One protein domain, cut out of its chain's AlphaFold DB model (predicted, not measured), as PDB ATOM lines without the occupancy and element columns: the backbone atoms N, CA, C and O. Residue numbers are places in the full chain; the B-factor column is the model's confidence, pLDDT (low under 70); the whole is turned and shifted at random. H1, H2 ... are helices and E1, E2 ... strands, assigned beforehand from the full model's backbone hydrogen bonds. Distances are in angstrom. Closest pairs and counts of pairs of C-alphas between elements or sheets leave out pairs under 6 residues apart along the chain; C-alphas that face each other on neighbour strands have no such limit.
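Overview. This is residues 26 to 170 of the 170 residues of an uncharacterized protein of Rheinheimera sp (UniProt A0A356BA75). A strongly twisted wall of four strands has helices H1, H4 and H3 over one face, while H2 runs along edge strand E4 and H5 packs on H2 and H3, away from the sheet. The printed part has 145 residues with five named helices and four named strands, in the order H1 E1 H2 H3 E2 E3 E4 H4 H5. The sheet runs E1 E2 E3 E4, antiparallel, and the class is mixed. The whole is compact and rounded, with a radius of gyration of the C-alphas of 14.7 A and spans of 41 by 36 by 29 A.

Arrangement. H1, residues 29 to 40, is over E1, residues 45 to 53, at a height over the sheet of 8.4 A; the closest C-alphas, of Cys 35 and Cys 47, are 5.5 A apart. H2, residues 63 to 78, is over E4, residues 130 to 136, and along it at 12 degrees on the local plane; the closest C-alphas, of Phe 70 and Phe 133, are 6.7 A apart. H3, residues 83 to 100, forms a helical hairpin with H2, touching it with residues 86 to 90 alone, at a shallow tilt of 18 degrees, opposite ways; the closest C-alphas are those of Arg 77 and Gln 86, 5.6 A. E2, residues 106 to 111, is antiparallel to E1, with N 47 and O 109 2.9 A apart. E2, E3, residues 117 to 124, and E4 form a meander, each strand the antiparallel neighbour of the one before; N 110 and O 118 are 2.9 A apart, N 133 and O 121 2.7 A. H4, residues 139 to 149, is over E3; with H2 and H3 it makes two layers, helices on one face of a sheet. H4 touches H3, the hub, at Met 87 and His 141, the closest C-alphas, 6.4 A. H5, residues 158 to 169, touches H2 at Ala 69 and Leu 167, closest C-alphas 4.6 A, and H3 at Phe 89 and Tyr 160, 5.8 A. Every O i to N i+4 pair is within hydrogen-bond range in H3 and H4, against 6 of 8 in H1, 10 of 12 in H2 and 7 of 8 in H5.

Along the chain. H1 begins at C-alpha 29, (110.726, 272.927, 287.103), and H5 ends at C-alpha 169, (138.608, 291.255, 300.621). From first to last C-alpha, E1 measures 25.8 A, H3 25.5 A, H2 23.8 A and E3 22.7 A. H2 has a kink of 40 degrees near residue 72.

Size, cuts and confidence. The C-alphas farthest apart, of Gln 41 and Glu 170, are 41.5 A apart. The printed part has no cut and no long link. Residues 152 to 154 and 170 have pLDDT under 70.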
ATOM      1  N   ASP A  26     116.068 281.673 288.233       86.19
ATOM      2  CA  ASP A  26     114.884 280.890 287.891       86.19
ATOM      3  C   ASP A  26     115.233 279.396 287.891       86.19
ATOM      4  O   ASP A  26     116.116 278.957 287.152       86.19
ATOM      5  N   PHE A  27     114.580 278.611 288.749       87.00
ATOM      6  CA  PHE A  27     114.824 277.172 288.865       87.00
ATOM      7  C   PHE A  27     113.932 276.407 287.888       87.00
ATOM      8  O   PHE A  27     112.715 276.373 288.045       87.00
ATOM      9  N   SER A  28     114.540 275.701 286.930       83.75
ATOM     10  CA  SER A  28     113.793 274.920 285.938       83.75
ATOM     11  C   SER A  28     112.959 273.820 286.606       83.75
ATOM     12  O   SER A  28     113.508 272.858 287.145       83.75
ATOM     13  N   ALA A  29     111.629 273.935 286.549       84.69
ATOM     14  CA  ALA A  29     110.726 272.927 287.103       84.69
ATOM     15  C   ALA A  29     110.939 271.546 286.453       84.69
ATOM     16  O   ALA A  29     110.980 270.531 287.147       84.69
ATOM     17  N   GLU A  30     111.142 271.516 285.134       88.06
ATOM     18  CA  GLU A  30     111.318 270.284 284.360       88.06
ATOM     19  C   GLU A  30     112.661 269.605 284.645       88.06
ATOM     20  O   GLU A  30     112.691 268.422 284.990       88.06
ATOM     21  N   GLN A  31     113.779 270.342 284.565       90.19
ATOM     22  CA  GLN A  31     115.110 269.758 284.793       90.19
ATOM     23  C   GLN A  31     115.303 269.322 286.250       90.19
ATOM     24  O   GLN A  31     116.038 268.371 286.521       90.19
ATOM     25  N   ASN A  32     114.628 269.994 287.187       92.94
ATOM     26  CA  ASN A  32     114.766 269.713 288.610       92.94
ATOM     27  C   ASN A  32     113.769 268.680 289.139       92.94
ATOM     28  O   ASN A  32     113.962 268.210 290.259       92.94
ATOM     29  N   ALA A  33     112.756 268.263 288.367       91.69
ATOM     30  CA  ALA A  33     111.745 267.305 288.824       91.69
ATOM     31  C   ALA A  33     112.332 266.013 289.445       91.69
ATOM     32  O   ALA A  33     111.884 265.618 290.527       91.69
ATOM     33  N   PRO A  34     113.375 265.369 288.870       91.75
ATOM     34  CA  PRO A  34     113.997 264.201 289.499       91.75
ATOM     35  C   PRO A  34     114.686 264.533 290.831       91.75
ATOM     36  O   PRO A  34     114.668 263.731 291.763       91.75
ATOM     37  N   CYS A  35     115.289 265.719 290.924       92.19
ATOM     38  CA  CYS A  35     116.018 266.168 292.104       92.19
ATOM     39  C   CYS A  35     115.053 266.535 293.243       92.19
ATOM     40  O   CYS A  35     115.271 266.129 294.385       92.19
ATOM     41  N   TRP A  36     113.928 267.189 292.928       90.56
ATOM     42  CA  TRP A  36     112.849 267.453 293.884       90.56
ATOM     43  C   TRP A  36     112.243 266.177 294.437       90.56
ATOM     44  O   TRP A  36     112.151 266.035 295.654       90.56
ATOM     45  N   LYS A  37     111.972 265.192 293.577       92.00
ATOM     46  CA  LYS A  37     111.512 263.878 294.028       92.00
ATOM     47  C   LYS A  37     112.489 263.241 295.021       92.00
ATOM     48  O   LYS A  37     112.056 262.690 296.028       92.00
ATOM     49  N   MET A  38     113.800 263.340 294.782       91.38
ATOM     50  CA  MET A  38     114.811 262.816 295.708       91.38
ATOM     51  C   MET A  38     114.808 263.545 297.061       91.38
ATOM     52  O   MET A  38     114.895 262.904 298.110       91.38
ATOM     53  N   ILE A  39     114.666 264.872 297.049       89.19
ATOM     54  CA  ILE A  39     114.601 265.706 298.258       89.19
ATOM     55  C   ILE A  39     113.330 265.410 299.069       89.19
ATOM     56  O   ILE A  39     113.402 265.216 300.285       89.19
ATOM     57  N   GLU A  40     112.177 265.326 298.408       88.31
ATOM     58  CA  GLU A  40     110.880 265.039 299.026       88.31
ATOM     59  C   GLU A  40     110.834 263.631 299.623       88.31
ATOM     60  O   GLU A  40     110.432 263.451 300.774       88.31
ATOM     61  N   GLN A  41     111.307 262.637 298.865       91.81
ATOM     62  CA  GLN A  41     111.314 261.231 299.273       91.81
ATOM     63  C   GLN A  41     112.473 260.879 300.208       91.81
ATOM     64  O   GLN A  41     112.555 259.742 300.670       91.81
ATOM     65  N   LYS A  42     113.374 261.831 300.490       91.06
ATOM     66  CA  LYS A  42     114.586 261.626 301.297       91.06
ATOM     67  C   LYS A  42     115.431 260.441 300.814       91.06
ATOM     68  O   LYS A  42     116.074 259.766 301.622       91.06
ATOM     69  N   SER A  43     115.440 260.176 299.511       93.19
ATOM     70  CA  SER A  43     116.219 259.077 298.948       93.19
ATOM     71  C   SER A  43     117.696 259.452 298.843       93.19
ATOM     72  O   SER A  43     118.070 260.613 298.667       93.19
ATOM     73  N   THR A  44     118.559 258.457 299.021       95.00
ATOM     74  CA  THR A  44     120.012 258.632 298.954       95.00
ATOM     75  C   THR A  44     120.446 258.840 297.512       95.00
ATOM     76  O   THR A  44     119.987 258.111 296.630       95.00
ATOM     77  N   GLY A  45     121.382 259.749 297.270       95.00
ATOM     78  CA  GLY A  45     121.891 259.999 295.930       95.00
ATOM     79  C   GLY A  45     122.523 261.373 295.777       95.00
ATOM     80  O   GLY A  45     122.762 262.090 296.748       95.00
ATOM     81  N   HIS A  46     122.797 261.728 294.529       95.25
ATOM     82  CA  HIS A  46     123.347 263.016 294.139       95.25
ATOM     83  C   HIS A  46     122.555 263.552 292.949       95.25
ATOM     84  O   HIS A  46     122.313 262.825 291.985       95.25
ATOM     85  N   CYS A  47     122.156 264.818 293.012       94.75
ATOM     86  CA  CYS A  47     121.516 265.506 291.903       94.75
ATOM     87  C   CYS A  47     121.937 266.972 291.844       94.75
ATOM     88  O   CYS A  47     122.529 267.520 292.775       94.75
ATOM     89  N   LYS A  48     121.640 267.592 290.703       94.75
ATOM     90  CA  LYS A  48     121.911 269.000 290.433       94.75
ATOM     91  C   LYS A  48     120.594 269.751 290.341       94.75
ATOM     92  O   LYS A  48     119.712 269.332 289.599       94.75
ATOM     93  N   LEU A  49     120.498 270.846 291.082       93.19
ATOM     94  CA  LEU A  49     119.398 271.798 291.004       93.19
ATOM     95  C   LEU A  49     119.794 272.926 290.070       93.19
ATOM     96  O   LEU A  49     120.531 273.826 290.466       93.19
ATOM     97  N   TYR A  50     119.345 272.833 288.828       93.94
ATOM     98  CA  TYR A  50     119.622 273.783 287.767       93.94
ATOM     99  C   TYR A  50     118.824 275.063 287.952       93.94
ATOM    100  O   TYR A  50     117.632 275.037 288.273       93.94
ATOM    101  N   PHE A  51     119.489 276.181 287.710       92.12
ATOM    102  CA  PHE A  51     118.854 277.484 287.695       92.12
ATOM    103  C   PHE A  51     119.462 278.347 286.602       92.12
ATOM    104  O   PHE A  51     120.647 278.230 286.296       92.12
ATOM    105  N   HIS A  52     118.667 279.251 286.053       88.94
ATOM    106  CA  HIS A  52     119.136 280.276 285.141       88.94
ATOM    107  C   HIS A  52     119.216 281.610 285.848       88.94
ATOM    108  O   HIS A  52     118.389 281.945 286.691       88.94
ATOM    109  N   ARG A  53     120.241 282.378 285.509       85.06
ATOM    110  CA  ARG A  53     120.414 283.732 286.014       85.06
ATOM    111  C   ARG A  53     119.780 284.707 285.037       85.06
ATOM    112  O   ARG A  53     119.931 284.553 283.831       85.06
ATOM    113  N   SER A  54     119.137 285.750 285.551       80.19
ATOM    114  CA  SER A  54     118.636 286.834 284.694       80.19
ATOM    115  C   SER A  54     119.752 287.777 284.227       80.19
ATOM    116  O   SER A  54     119.614 288.447 283.208       80.19
ATOM    117  N   ALA A  55     120.857 287.843 284.977       81.31
ATOM    118  CA  ALA A  55     122.007 288.699 284.697       81.31
ATOM    119  C   ALA A  55     123.176 287.904 284.084       81.31
ATOM    120  O   ALA A  55     123.360 286.735 284.443       81.31
ATOM    121  N   PRO A  56     123.997 288.527 283.212       84.25
ATOM    122  CA  PRO A  56     125.178 287.884 282.636       84.25
ATOM    123  C   PRO A  56     126.184 287.471 283.716       84.25
ATOM    124  O   PRO A  56     126.269 288.093 284.779       84.25
ATOM    125  N   GLN A  57     126.964 286.420 283.440       84.75
ATOM    126  CA  GLN A  57     127.976 285.948 284.383       84.75
ATOM    127  C   GLN A  57     129.121 286.968 284.525       84.75
ATOM    128  O   GLN A  57     129.654 287.430 283.512       84.75
ATOM    129  N   PRO A  58     129.529 287.301 285.763       89.69
ATOM    130  CA  PRO A  58     130.733 288.085 286.015       89.69
ATOM    131  C   PRO A  58     132.003 287.382 285.513       89.69
ATOM    132  O   PRO A  58     132.037 286.162 285.353       89.69
ATOM    133  N   ALA A  59     133.071 288.153 285.302       90.56
ATOM    134  CA  ALA A  59     134.382 287.602 284.963       90.56
ATOM    135  C   ALA A  59     134.978 286.791 286.130       90.56
ATOM    136  O   ALA A  59     134.657 287.025 287.296       90.56
ATOM    137  N   PHE A  60     135.875 285.851 285.819       92.31
ATOM    138  CA  PHE A  60     136.585 285.080 286.840       92.31
ATOM    139  C   PHE A  60     137.419 285.998 287.742       92.31
ATOM    140  O   PHE A  60     138.215 286.800 287.255       92.31
ATOM    141  N   ALA A  61     137.249 285.843 289.054       88.31
ATOM    142  CA  ALA A  61     138.100 286.477 290.054       88.31
ATOM    143  C   ALA A  61     139.426 285.705 290.221       88.31
ATOM    144  O   ALA A  61     139.494 284.520 289.862       88.31
ATOM    145  N   PRO A  62     140.475 286.333 290.792       89.00
ATOM    146  CA  PRO A  62     141.703 285.641 291.165       89.00
ATOM    147  C   PRO A  62     141.416 284.415 292.034       89.00
ATOM    148  O   PRO A  62     140.587 284.447 292.948       89.00
ATOM    149  N   ARG A  63     142.119 283.312 291.768       91.25
ATOM    150  CA  ARG A  63     141.889 282.043 292.471       91.25
ATOM    151  C   ARG A  63     142.114 282.186 293.976       91.25
ATOM    152  O   ARG A  63     141.396 281.573 294.765       91.25
ATOM    153  N   GLU A  64     143.102 282.979 294.366       92.00
ATOM    154  CA  GLU A  64     143.507 283.227 295.748       92.00
ATOM    155  C   GLU A  64     142.384 283.881 296.559       92.00
ATOM    156  O   GLU A  64     142.228 283.570 297.739       92.00
ATOM    157  N   GLU A  65     141.585 284.743 295.925       93.75
ATOM    158  CA  GLU A  65     140.427 285.401 296.530       93.75
ATOM    159  C   GLU A  65     139.373 284.361 296.926       93.75
ATOM    160  O   GLU A  65     139.020 284.213 298.099       93.75
ATOM    161  N   ILE A  66     138.944 283.550 295.954       96.06
ATOM    162  CA  ILE A  66     137.913 282.528 296.166       96.06
ATOM    163  C   ILE A  66     138.412 281.426 297.110       96.06
ATOM    164  O   ILE A  66     137.665 280.968 297.975       96.06
ATOM    165  N   SER A  67     139.680 281.018 296.998       95.56
ATOM    166  CA  SER A  67     140.273 279.983 297.857       95.56
ATOM    167  C   SER A  67     140.325 280.396 299.327       95.56
ATOM    168  O   SER A  67     140.192 279.562 300.230       95.56
ATOM    169  N   ARG A  68     140.547 281.683 299.584       94.69
ATOM    170  CA  ARG A  68     140.609 282.239 300.932       94.69
ATOM    171  C   ARG A  68     139.221 282.380 301.536       94.69
ATOM    172  O   ARG A  68     139.007 281.909 302.655       94.69
ATOM    173  N   ALA A  69     138.276 282.916 300.762       96.56
ATOM    174  CA  ALA A  69     136.868 282.948 301.133       96.56
ATOM    175  C   ALA A  69     136.364 281.539 301.471       96.56
ATOM    176  O   ALA A  69     135.733 281.338 302.506       96.56
ATOM    177  N   PHE A  70     136.720 280.541 300.654       97.12
ATOM    178  CA  PHE A  70     136.387 279.133 300.882       97.12
ATOM    179  C   PHE A  70     136.888 278.619 302.233       97.12
ATOM    180  O   PHE A  70     136.113 278.049 302.999       97.12
ATOM    181  N   SER A  71     138.153 278.883 302.563       95.88
ATOM    182  CA  SER A  71     138.758 278.430 303.824       95.88
ATOM    183  C   SER A  71     138.096 279.041 305.067       95.88
ATOM    184  O   SER A  71     138.073 278.415 306.123       95.88
ATOM    185  N   ARG A  72     137.554 280.261 304.957       96.38
ATOM    186  CA  ARG A  72     136.957 281.007 306.081       96.38
ATOM    187  C   ARG A  72     135.436 280.897 306.164       96.38
ATOM    188  O   ARG A  72     134.867 281.161 307.220       96.38
ATOM    189  N   TYR A  73     134.780 280.500 305.076       96.69
ATOM    190  CA  TYR A  73     133.325 280.531 304.941       96.69
ATOM    191  C   TYR A  73     132.595 279.775 306.057       96.69
ATOM    192  O   TYR A  73     131.654 280.314 306.636       96.69
ATOM    193  N   PHE A  74     133.032 278.553 306.383       93.50
ATOM    194  CA  PHE A  74     132.374 277.760 307.425       93.50
ATOM    195  C   PHE A  74     132.445 278.458 308.787       93.50
ATOM    196  O   PHE A  74     131.416 278.621 309.436       93.50
ATOM    197  N   SER A  75     133.629 278.960 309.160       94.50
ATOM    198  CA  SER A  75     133.822 279.726 310.397       94.50
ATOM    199  C   SER A  75     132.895 280.940 310.448       94.50
ATOM    200  O   SER A  75     132.147 281.091 311.411       94.50
ATOM    201  N   ALA A  76     132.867 281.750 309.385       95.00
ATOM    202  CA  ALA A  76     132.021 282.941 309.320       95.00
ATOM    203  C   ALA A  76     130.521 282.612 309.385       95.00
ATOM    204  O   ALA A  76     129.765 283.316 310.047       95.00
ATOM    205  N   ARG A  77     130.073 281.514 308.759       93.50
ATOM    206  CA  ARG A  77     128.686 281.044 308.902       93.50
ATOM    207  C   ARG A  77     128.393 280.664 310.355       93.50
ATOM    208  O   ARG A  77     127.336 281.021 310.860       93.50
ATOM    209  N   THR A  78     129.315 279.989 311.041       91.75
ATOM    210  CA  THR A  78     129.127 279.546 312.436       91.75
ATOM    211  C   THR A  78     129.237 280.651 313.490       91.75
ATOM    212  O   THR A  78     128.805 280.434 314.620       91.75
ATOM    213  N   GLU A  79     129.729 281.847 313.145       94.00
ATOM    214  CA  GLU A  79     129.674 283.027 314.032       94.00
ATOM    215  C   GLU A  79     128.231 283.462 314.335       94.00
ATOM    216  O   GLU A  79     127.968 284.141 315.329       94.00
ATOM    217  N   PHE A  80     127.274 283.043 313.502       92.38
ATOM    218  CA  PHE A  80     125.858 283.282 313.719       92.38
ATOM    219  C   PHE A  80     125.256 282.192 314.627       92.38
ATOM    220  O   PHE A  80     125.200 281.023 314.233       92.38
ATOM    221  N   PRO A  81     124.776 282.544 315.838       88.44
ATOM    222  CA  PRO A  81     124.494 281.563 316.890       88.44
ATOM    223  C   PRO A  81     123.237 280.721 316.653       88.44
ATOM    224  O   PRO A  81     123.079 279.670 317.269       88.44
ATOM    225  N   THR A  82     122.319 281.165 315.794       91.31
ATOM    226  CA  THR A  82     121.065 280.442 315.542       91.31
ATOM    227  C   THR A  82     121.029 279.843 314.144       91.31
ATOM    228  O   THR A  82     121.458 280.468 313.176       91.31
ATOM    229  N   SER A  83     120.408 278.667 314.019       88.56
ATOM    230  CA  SER A  83     120.107 278.018 312.735       88.56
ATOM    231  C   SER A  83     119.488 278.972 311.711       88.56
ATOM    232  O   SER A  83     119.865 278.957 310.543       88.56
ATOM    233  N   PHE A  84     118.567 279.829 312.159       89.75
ATOM    234  CA  PHE A  84     117.935 280.832 311.309       89.75
ATOM    235  C   PHE A  84     118.951 281.847 310.769       89.75
ATOM    236  O   PHE A  84     118.990 282.097 309.570       89.75
ATOM    237  N   GLN A  85     119.821 282.394 311.618       92.06
ATOM    238  CA  GLN A  85     120.830 283.355 311.168       92.06
ATOM    239  C   GLN A  85     121.883 282.714 310.251       92.06
ATOM    240  O   GLN A  85     122.331 283.353 309.305       92.06
ATOM    241  N   GLN A  86     122.250 281.449 310.485       92.69
ATOM    242  CA  GLN A  86     123.158 280.712 309.597       92.69
ATOM    243  C   GLN A  86     122.540 280.452 308.218       92.69
ATOM    244  O   GLN A  86     123.249 280.479 307.211       92.69
ATOM    245  N   MET A  87     121.231 280.198 308.169       91.62
ATOM    246  CA  MET A  87     120.465 280.084 306.928       91.62
ATOM    247  C   MET A  87     120.403 281.430 306.195       91.62
ATOM    248  O   MET A  87     120.707 281.492 305.007       91.62
ATOM    249  N   GLU A  88     120.075 282.516 306.898       91.50
ATOM    250  CA  GLU A  88     120.065 283.869 306.330       91.50
ATOM    251  C   GLU A  88     121.440 284.266 305.782       91.50
ATOM    252  O   GLU A  88     121.542 284.800 304.677       91.50
ATOM    253  N   PHE A  89     122.516 283.947 306.508       94.06
ATOM    254  CA  PHE A  89     123.879 284.153 306.027       94.06
ATOM    255  C   PHE A  89     124.142 283.386 304.727       94.06
ATOM    256  O   PHE A  89     124.643 283.975 303.772       94.06
ATOM    257  N   ALA A  90     123.768 282.103 304.652       94.69
ATOM    258  CA  ALA A  90     123.946 281.290 303.449       94.69
ATOM    259  C   ALA A  90     123.151 281.831 302.245       94.69
ATOM    260  O   ALA A  90     123.675 281.874 301.130       94.69
ATOM    261  N   LEU A  91     121.919 282.303 302.460       92.44
ATOM    262  CA  LEU A  91     121.092 282.916 301.415       92.44
ATOM    263  C   LEU A  91     121.687 284.235 300.913       92.44
ATOM    264  O   LEU A  91     121.755 284.474 299.706       92.44
ATOM    265  N   GLN A  92     122.165 285.092 301.817       93.31
ATOM    266  CA  GLN A  92     122.828 286.332 301.415       93.31
ATOM    267  C   GLN A  92     124.182 286.073 300.760       93.31
ATOM    268  O   GLN A  92     124.536 286.784 299.823       93.31
ATOM    269  N   PHE A  93     124.906 285.037 301.187       95.25
ATOM    270  CA  PHE A  93     126.145 284.603 300.550       95.25
ATOM    271  C   PHE A  93     125.898 284.120 299.120       95.25
ATOM    272  O   PHE A  93     126.640 284.504 298.218       95.25
ATOM    273  N   PHE A  94     124.840 283.335 298.892       94.00
ATOM    274  CA  PHE A  94     124.429 282.912 297.555       94.00
ATOM    275  C   PHE A  94     124.141 284.113 296.645       94.00
ATOM    276  O   PHE A  94     124.751 284.233 295.585       94.00
ATOM    277  N   ASN A  95     123.291 285.043 297.090       91.12
ATOM    278  CA  ASN A  95     122.937 286.230 296.304       91.12
ATOM    279  C   ASN A  95     124.150 287.136 296.038       91.12
ATOM    280  O   ASN A  95     124.388 287.530 294.901       91.12
ATOM    281  N   TYR A  96     124.974 287.397 297.059       92.88
ATOM    282  CA  TYR A  96     126.223 288.146 296.896       92.88
ATOM    283  C   TYR A  96     127.147 287.479 295.870       92.88
ATOM    284  O   TYR A  96     127.739 288.150 295.025       92.88
ATOM    285  N   SER A  97     127.264 286.151 295.933       93.94
ATOM    286  CA  SER A  97     128.145 285.395 295.045       93.94
ATOM    287  C   SER A  97     127.656 285.414 293.607       93.94
ATOM    288  O   SER A  97     128.476 285.543 292.703       93.94
ATOM    289  N   LEU A  98     126.340 285.334 293.388       91.69
ATOM    290  CA  LEU A  98     125.761 285.539 292.066       91.69
ATOM    291  C   LEU A  98     126.173 286.912 291.531       91.69
ATOM    292  O   LEU A  98     126.786 286.988 290.470       91.69
ATOM    293  N   ASP A  99     125.918 287.985 292.272       90.38
ATOM    294  CA  ASP A  99     126.172 289.350 291.798       90.38
ATOM    295  C   ASP A  99     127.646 289.623 291.455       90.38
ATOM    296  O   ASP A  99     127.938 290.442 290.583       90.38
ATOM    297  N   LYS A 100     128.582 288.956 292.139       92.50
ATOM    298  CA  LYS A 100     130.017 289.264 292.057       92.50
ATOM    299  C   LYS A 100     130.844 288.271 291.256       92.50
ATOM    300  O   LYS A 100     131.860 288.674 290.696       92.50
ATOM    301  N   TYR A 101     130.427 287.011 291.181       94.69
ATOM    302  CA  TYR A 101     131.262 285.943 290.643       94.69
ATOM    303  C   TYR A 101     130.527 285.058 289.628       94.69
ATOM    304  O   TYR A 101     129.293 284.941 289.649       94.69
ATOM    305  N   PRO A 102     131.276 284.384 288.736       94.69
ATOM    306  CA  PRO A 102     130.725 283.324 287.909       94.69
ATOM    307  C   PRO A 102     130.384 282.129 288.801       94.69
ATOM    308  O   PRO A 102     131.245 281.369 289.240       94.69
ATOM    309  N   VAL A 103     129.100 281.975 289.097       94.94
ATOM    310  CA  VAL A 103     128.554 280.835 289.835       94.94
ATOM    311  C   VAL A 103     128.061 279.799 288.835       94.94
ATOM    312  O   VAL A 103     127.378 280.142 287.872       94.94
ATOM    313  N   ARG A 104     128.374 278.520 289.072       94.75
ATOM    314  CA  ARG A 104     127.824 277.419 288.276       94.75
ATOM    315  C   ARG A 104     126.296 277.452 288.352       94.75
ATOM    316  O   ARG A 104     125.747 277.452 289.446       94.75
ATOM    317  N   GLU A 105     125.630 277.365 287.204       93.88
ATOM    318  CA  GLU A 105     124.160 277.343 287.044       93.88
ATOM    319  C   GLU A 105     123.497 276.038 287.535       93.88
ATOM    320  O   GLU A 105     122.532 275.523 286.977       93.88
ATOM    321  N   SER A 106     124.065 275.439 288.578       94.25
ATOM    322  CA  SER A 106     123.459 274.353 289.330       94.25
ATOM    323  C   SER A 106     123.988 274.332 290.758       94.25
ATOM    324  O   SER A 106     125.177 274.561 290.999       94.25
ATOM    325  N   LEU A 107     123.110 274.002 291.701       95.44
ATOM    326  CA  LEU A 107     123.491 273.631 293.060       95.44
ATOM    327  C   LEU A 107     123.664 272.116 293.138       95.44
ATOM    328  O   LEU A 107     122.848 271.371 292.600       95.44
ATOM    329  N   ASN A 108     124.706 271.651 293.822       96.00
ATOM    330  CA  ASN A 108     124.912 270.223 294.047       96.00
ATOM    331  C   ASN A 108     124.196 269.810 295.331       96.00
ATOM    332  O   ASN A 108     124.511 270.331 296.406       96.00
ATOM    333  N   PHE A 109     123.267 268.866 295.208       95.12
ATOM    334  CA  PHE A 109     122.569 268.242 296.321       95.12
ATOM    335  C   PHE A 109     123.037 266.796 296.488       95.12
ATOM    336  O   PHE A 109     122.947 266.000 295.553       95.12
ATOM    337  N   ILE A 110     123.513 266.448 297.679       95.38
ATOM    338  CA  ILE A 110     123.958 265.097 298.032       95.38
ATOM    339  C   ILE A 110     123.186 264.650 299.267       95.38
ATOM    340  O   ILE A 110     123.129 265.383 300.250       95.38
ATOM    341  N   ARG A 111     122.636 263.435 299.234       94.31
ATOM    342  CA  ARG A 111     122.085 262.752 300.404       94.31
ATOM    343  C   ARG A 111     122.761 261.402 300.590       94.31
ATOM    344  O   ARG A 111     122.670 260.524 299.730       94.31
ATOM    345  N   SER A 112     123.415 261.236 301.727       92.56
ATOM    346  CA  SER A 112     124.153 260.032 302.092       92.56
ATOM    347  C   SER A 112     123.249 258.991 302.753       92.56
ATOM    348  O   SER A 112     122.139 259.281 303.205       92.56
ATOM    349  N   LYS A 113     123.734 257.746 302.822       92.56
ATOM    350  CA  LYS A 113     123.007 256.617 303.435       92.56
ATOM    351  C   LYS A 113     122.795 256.762 304.942       92.56
ATOM    352  O   LYS A 113     121.849 256.192 305.467       92.56
ATOM    353  N   ASP A 114     123.650 257.525 305.615       90.31
ATOM    354  CA  ASP A 114     123.538 257.858 307.040       90.31
ATOM    355  C   ASP A 114     122.476 258.937 307.331       90.31
ATOM    356  O   ASP A 114     122.278 259.328 308.478       90.31
ATOM    357  N   GLY A 115     121.775 259.415 306.298       84.19
ATOM    358  CA  GLY A 115     120.736 260.431 306.414       84.19
ATOM    359  C   GLY A 115     121.255 261.866 306.365       84.19
ATOM    360  O   GLY A 115     120.426 262.779 306.356       84.19
ATOM    361  N   THR A 116     122.573 262.080 306.280       89.94
ATOM    362  CA  THR A 116     123.148 263.416 306.079       89.94
ATOM    363  C   THR A 116     122.808 263.944 304.686       89.94
ATOM    364  O   THR A 116     122.727 263.189 303.711       89.94
ATOM    365  N   ALA A 117     122.567 265.250 304.588       92.31
ATOM    366  CA  ALA A 117     122.224 265.913 303.340       92.31
ATOM    367  C   ALA A 117     122.978 267.235 303.226       92.31
ATOM    368  O   ALA A 117     123.073 267.973 304.201       92.31
ATOM    369  N   GLN A 118     123.477 267.543 302.034       95.00
ATOM    370  CA  GLN A 118     124.240 268.751 301.761       95.00
ATOM    371  C   GLN A 118     123.758 269.403 300.466       95.00
ATOM    372  O   GLN A 118     123.617 268.738 299.443       95.00
ATOM    373  N   LEU A 119     123.566 270.718 300.502       95.81
ATOM    374  CA  LEU A 119     123.358 271.585 299.352       95.81
ATOM    375  C   LEU A 119     124.553 272.525 299.231       95.81
ATOM    376  O   LEU A 119     124.927 273.186 300.200       95.81
ATOM    377  N   SER A 120     125.150 272.611 298.047       97.12
ATOM    378  CA  SER A 120     126.315 273.467 297.818       97.12
ATOM    379  C   SER A 120     126.259 274.220 296.494       97.12
ATOM    380  O   SER A 120     125.764 273.716 295.488       97.12
ATOM    381  N   MET A 121     126.792 275.435 296.515       96.75
ATOM    382  CA  MET A 121     127.009 276.305 295.362       96.75
ATOM    383  C   MET A 121     128.468 276.212 294.926       96.75
ATOM    384  O   MET A 121     129.350 276.134 295.772       96.75
ATOM    385  N   THR A 122     128.759 276.311 293.628       97.38
ATOM    386  CA  THR A 122     130.146 276.402 293.147       97.38
ATOM    387  C   THR A 122     130.439 277.777 292.556       97.38
ATOM    388  O   THR A 122     129.831 278.143 291.551       97.38
ATOM    389  N   ILE A 123     131.411 278.494 293.129       97.31
ATOM    390  CA  ILE A 123     132.001 279.688 292.510       97.31
ATOM    391  C   ILE A 123     133.155 279.235 291.616       97.31
ATOM    392  O   ILE A 123     134.053 278.518 292.067       97.31
ATOM    393  N   LEU A 124     133.117 279.617 290.345       96.25
ATOM    394  CA  LEU A 124     134.096 279.235 289.338       96.25
ATOM    395  C   LEU A 124     135.315 280.163 289.392       96.25
ATOM    396  O   LEU A 124     135.187 281.379 289.499       96.25
ATOM    397  N   THR A 125     136.506 279.585 289.271       95.12
ATOM    398  CA  THR A 125     137.774 280.327 289.116       95.12
ATOM    399  C   THR A 125     138.359 280.169 287.713       95.12
ATOM    400  O   THR A 125     139.340 280.817 287.366       95.12
ATOM    401  N   SER A 126     137.793 279.264 286.915       93.19
ATOM    402  CA  SER A 126     138.097 279.054 285.501       93.19
ATOM    403  C   SER A 126     136.940 278.295 284.839       93.19
ATOM    404  O   SER A 126     135.975 277.915 285.503       93.19
ATOM    405  N   ALA A 127     137.049 278.007 283.539       88.75
ATOM    406  CA  ALA A 127     136.054 277.206 282.819       88.75
ATOM    407  C   ALA A 127     135.856 275.789 283.404       88.75
ATOM    408  O   ALA A 127     134.777 275.211 283.281       88.75
ATOM    409  N   THR A 128     136.883 275.222 284.047       87.88
ATOM    410  CA  THR A 128     136.872 273.841 284.559       87.88
ATOM    411  C   THR A 128     137.017 273.741 286.077       87.88
ATOM    412  O   THR A 128     136.743 272.681 286.638       87.88
ATOM    413  N   GLY A 129     137.417 274.819 286.756       91.50
ATOM    414  CA  GLY A 129     137.722 274.833 288.187       91.50
ATOM    415  C   GLY A 129     136.810 275.749 289.001       91.50
ATOM    416  O   GLY A 129     136.249 276.721 288.498       91.50
ATOM    417  N   GLY A 130     136.684 275.446 290.291       94.94
ATOM    418  CA  GLY A 130     135.937 276.263 291.239       94.94
ATOM    419  C   GLY A 130     135.959 275.693 292.653       94.94
ATOM    420  O   GLY A 130     136.464 274.594 292.879       94.94
ATOM    421  N   TYR A 131     135.380 276.440 293.589       97.12
ATOM    422  CA  TYR A 131     135.257 276.067 294.999       97.12
ATOM    423  C   TYR A 131     133.782 275.885 295.365       97.12
ATOM    424  O   TYR A 131     132.936 276.679 294.949       97.12
ATOM    425  N   SER A 132     133.471 274.823 296.117       96.81
ATOM    426  CA  SER A 132     132.095 274.440 296.458       96.81
ATOM    427  C   SER A 132     131.731 274.848 297.885       96.81
ATOM    428  O   SER A 132     132.203 274.250 298.844       96.81
ATOM    429  N   PHE A 133     130.877 275.853 298.034       97.50
ATOM    430  CA  PHE A 133     130.453 276.418 299.310       97.50
ATOM    431  C   PHE A 133     129.145 275.775 299.773       97.50
ATOM    432  O   PHE A 133     128.165 275.735 299.028       97.50
ATOM    433  N   VAL A 134     129.114 275.275 301.009       96.38
ATOM    434  CA  VAL A 134     127.937 274.604 301.584       96.38
ATOM    435  C   VAL A 134     126.884 275.624 302.005       96.38
ATOM    436  O   VAL A 134     127.105 276.411 302.920       96.38
ATOM    437  N   LEU A 135     125.720 275.598 301.366       95.44
ATOM    438  CA  LEU A 135     124.590 276.459 301.719       95.44
ATOM    439  C   LEU A 135     123.745 275.852 302.846       95.44
ATOM    440  O   LEU A 135     123.242 276.575 303.700       95.44
ATOM    441  N   ALA A 136     123.602 274.526 302.850       93.62
ATOM    442  CA  ALA A 136     122.879 273.786 303.876       93.62
ATOM    443  C   ALA A 136     123.454 272.376 304.035       93.62
ATOM    444  O   ALA A 136     123.861 271.757 303.059       93.62
ATOM    445  N   ASP A 137     123.457 271.876 305.262       90.19
ATOM    446  CA  ASP A 137     124.058 270.608 305.699       90.19
ATOM    447  C   ASP A 137     123.155 269.831 306.679       90.19
ATOM    448  O   ASP A 137     123.535 268.807 307.243       90.19
ATOM    449  N   THR A 138     121.921 270.308 306.866       84.62
ATOM    450  CA  THR A 138     120.870 269.635 307.636       84.62
ATOM    451  C   THR A 138     119.574 269.610 306.830       84.62
ATOM    452  O   THR A 138     119.297 270.542 306.079       84.62
ATOM    453  N   ASP A 139     118.735 268.586 307.016       81.56
ATOM    454  CA  ASP A 139     117.426 268.474 306.342       81.56
ATOM    455  C   ASP A 139     116.544 269.720 306.533       81.56
ATOM    456  O   ASP A 139     115.828 270.134 305.617       81.56
ATOM    457  N   ALA A 140     116.578 270.303 307.735       82.38
ATOM    458  CA  ALA A 140     115.787 271.478 308.078       82.38
ATOM    459  C   ALA A 140     116.281 272.721 307.326       82.38
ATOM    460  O   ALA A 140     115.482 273.383 306.666       82.38
ATOM    461  N   HIS A 141     117.591 272.996 307.367       86.44
ATOM    462  CA  HIS A 141     118.174 274.116 306.620       86.44
ATOM    463  C   HIS A 141     117.987 273.934 305.123       86.44
ATOM    464  O   HIS A 141     117.717 274.896 304.421       86.44
ATOM    465  N   LEU A 142     118.095 272.702 304.633       86.81
ATOM    466  CA  LEU A 142     118.007 272.403 303.215       86.81
ATOM    467  C   LEU A 142     116.671 272.825 302.617       86.81
ATOM    468  O   LEU A 142     116.650 273.546 301.627       86.81
ATOM    469  N   ARG A 143     115.565 272.401 303.239       83.12
ATOM    470  CA  ARG A 143     114.219 272.776 302.794       83.12
ATOM    471  C   ARG A 143     114.033 274.282 302.837       83.12
ATOM    472  O   ARG A 143     113.593 274.861 301.859       83.12
ATOM    473  N   GLN A 144     114.443 274.920 303.931       85.06
ATOM    474  CA  GLN A 144     114.281 276.363 304.076       85.06
ATOM    475  C   GLN A 144     115.112 277.152 303.055       85.06
ATOM    476  O   GLN A 144     114.609 278.118 302.491       85.06
ATOM    477  N   VAL A 145     116.351 276.730 302.779       86.94
ATOM    478  CA  VAL A 145     117.199 277.349 301.753       86.94
ATOM    479  C   VAL A 145     116.593 277.137 300.369       86.94
ATOM    480  O   VAL A 145     116.443 278.106 299.635       86.94
ATOM    481  N   VAL A 146     116.197 275.912 300.015       83.44
ATOM    482  CA  VAL A 146     115.552 275.614 298.724       83.44
ATOM    483  C   VAL A 146     114.283 276.446 298.534       83.44
ATOM    484  O   VAL A 146     114.137 277.106 297.508       83.44
ATOM    485  N   ASP A 147     113.404 276.479 299.536       84.25
ATOM    486  CA  ASP A 147     112.156 277.242 299.489       84.25
ATOM    487  C   ASP A 147     112.416 278.749 299.372       84.25
ATOM    488  O   ASP A 147     111.682 279.456 298.683       84.25
ATOM    489  N   ALA A 148     113.442 279.265 300.054       84.81
ATOM    490  CA  ALA A 148     113.811 280.676 299.994       84.81
ATOM    491  C   ALA A 148     114.447 281.057 298.650       84.81
ATOM    492  O   ALA A 148     114.205 282.155 298.158       84.81
ATOM    493  N   LEU A 149     115.210 280.153 298.030       81.62
ATOM    494  CA  LEU A 149     115.814 280.355 296.711       81.62
ATOM    495  C   LEU A 149     114.776 280.442 295.583       81.62
ATOM    496  O   LEU A 149     115.037 281.071 294.562       81.62
ATOM    497  N   GLN A 150     113.601 279.837 295.770       78.12
ATOM    498  CA  GLN A 150     112.470 279.933 294.840       78.12
ATOM    499  C   GLN A 150     111.652 281.224 295.009       78.12
ATOM    500  O   GLN A 150     110.751 281.499 294.218       78.12
ATOM    501  N   ARG A 151     111.929 282.018 296.049       77.38
ATOM    502  CA  ARG A 151     111.242 283.285 296.329       77.38
ATOM    503  C   ARG A 151     112.104 284.463 295.893       77.38
ATOM    504  O   ARG A 151     113.296 284.330 295.621       77.38
ATOM    505  N   SER A 152     111.495 285.646 295.828       64.38
ATOM    506  CA  SER A 152     112.237 286.879 295.569       64.38
ATOM    507  C   SER A 152     113.328 287.084 296.619       64.38
ATOM    508  O   SER A 152     113.130 286.804 297.804       64.38
ATOM    509  N   ALA A 153     114.492 287.564 296.172       69.12
ATOM    510  CA  ALA A 153     115.632 287.760 297.054       69.12
ATOM    511  C   ALA A 153     115.245 288.690 298.214       69.12
ATOM    512  O   ALA A 153     114.748 289.802 298.004       69.12
ATOM    513  N   ALA A 154     115.466 288.226 299.445       67.00
ATOM    514  CA  ALA A 154     115.258 289.046 300.626       67.00
ATOM    515  C   ALA A 154     116.157 290.288 300.560       67.00
ATOM    516  O   ALA A 154     117.275 290.242 300.038       67.00
ATOM    517  N   ARG A 155     115.673 291.411 301.105       74.19
ATOM    518  CA  ARG A 155     116.483 292.631 301.187       74.19
ATOM    519  C   ARG A 155     117.787 292.321 301.927       74.19
ATOM    520  O   ARG A 155     117.721 291.737 303.012       74.19
ATOM    521  N   PRO A 156     118.950 292.725 301.390       78.00
ATOM    522  CA  PRO A 156     120.210 292.440 302.047       78.00
ATOM    523  C   PRO A 156     120.266 293.046 303.447       78.00
ATOM    524  O   PRO A 156     119.886 294.200 303.651       78.00
ATOM    525  N   ALA A 157     120.773 292.278 304.409       84.38
ATOM    526  CA  ALA A 157     120.997 292.765 305.760       84.38
ATOM    527  C   ALA A 157     122.467 293.153 305.905       84.38
ATOM    528  O   ALA A 157     123.383 292.378 305.623       84.38
ATOM    529  N   THR A 158     122.695 294.383 306.357       83.44
ATOM    530  CA  THR A 158     124.008 295.030 306.302       83.44
ATOM    531  C   THR A 158     125.084 294.297 307.104       83.44
ATOM    532  O   THR A 158     126.267 294.414 306.789       83.44
ATOM    533  N   HIS A 159     124.739 293.566 308.167       88.75
ATOM    534  CA  HIS A 159     125.729 292.817 308.950       88.75
ATOM    535  C   HIS A 159     126.194 291.544 308.230       88.75
ATOM    536  O   HIS A 159     127.404 291.336 308.147       88.75
ATOM    537  N   TYR A 160     125.286 290.760 307.633       92.25
ATOM    538  CA  TYR A 160     125.664 289.592 306.830       92.25
ATOM    539  C   TYR A 160     126.483 290.019 305.613       92.25
ATOM    540  O   TYR A 160     127.573 289.497 305.411       92.25
ATOM    541  N   GLN A 161     126.028 291.024 304.856       91.44
ATOM    542  CA  GLN A 161     126.767 291.498 303.683       91.44
ATOM    543  C   GLN A 161     128.180 291.978 304.015       91.44
ATOM    544  O   GLN A 161     129.110 291.665 303.278       91.44
ATOM    545  N   ARG A 162     128.367 292.707 305.124       91.50
ATOM    546  CA  ARG A 162     129.709 293.124 305.559       91.50
ATOM    547  C   ARG A 162     130.591 291.924 305.881       91.50
ATOM    548  O   ARG A 162     131.743 291.901 305.462       91.50
ATOM    549  N   SER A 163     130.056 290.934 306.592       94.06
ATOM    550  CA  SER A 163     130.782 289.699 306.890       94.06
ATOM    551  C   SER A 163     131.144 288.933 305.616       94.06
ATOM    552  O   SER A 163     132.265 288.455 305.499       94.06
ATOM    553  N   ILE A 164     130.225 288.850 304.652       96.06
ATOM    554  CA  ILE A 164     130.443 288.174 303.370       96.06
ATOM    555  C   ILE A 164     131.505 288.905 302.549       96.06
ATOM    556  O   ILE A 164     132.446 288.276 302.088       96.06
ATOM    557  N   ALA A 165     131.401 290.227 302.401       94.56
ATOM    558  CA  ALA A 165     132.371 291.015 301.642       94.56
ATOM    559  C   ALA A 165     133.796 290.867 302.202       94.56
ATOM    560  O   ALA A 165     134.747 290.742 301.434       94.56
ATOM    561  N   LYS A 166     133.942 290.800 303.533       94.75
ATOM    562  CA  LYS A 166     135.234 290.550 304.188       94.75
ATOM    563  C   LYS A 166     135.859 289.208 303.816       94.75
ATOM    564  O   LYS A 166     137.074 289.150 303.691       94.75
ATOM    565  N   LEU A 167     135.058 288.161 303.585       95.06
ATOM    566  CA  LEU A 167     135.580 286.849 303.170       95.06
ATOM    567  C   LEU A 167     136.405 286.925 301.884       95.06
ATOM    568  O   LEU A 167     137.313 286.118 301.706       95.06
ATOM    569  N   PHE A 168     136.061 287.862 301.001       93.75
ATOM    570  CA  PHE A 168     136.688 288.028 299.696       93.75
ATOM    571  C   PHE A 168     137.714 289.173 299.653       93.75
ATOM    572  O   PHE A 168     138.518 289.225 298.735       93.75
ATOM    573  N   ALA A 169     137.709 290.095 300.620       87.56
ATOM    574  CA  ALA A 169     138.608 291.255 300.621       87.56
ATOM    575  C   ALA A 169     139.911 291.041 301.418       87.56
ATOM    576  O   ALA A 169     140.934 291.649 301.103       87.56
ATOM    577  N   GLU A 170     139.867 290.210 302.460       63.19
ATOM    578  CA  GLU A 170     140.952 289.957 303.425       63.19
ATOM    579  C   GLU A 170     141.438 288.523 303.330       63.19
ATOM    580  O   GLU A 170     142.595 288.208 303.706       63.19
TER     581      GLU A 170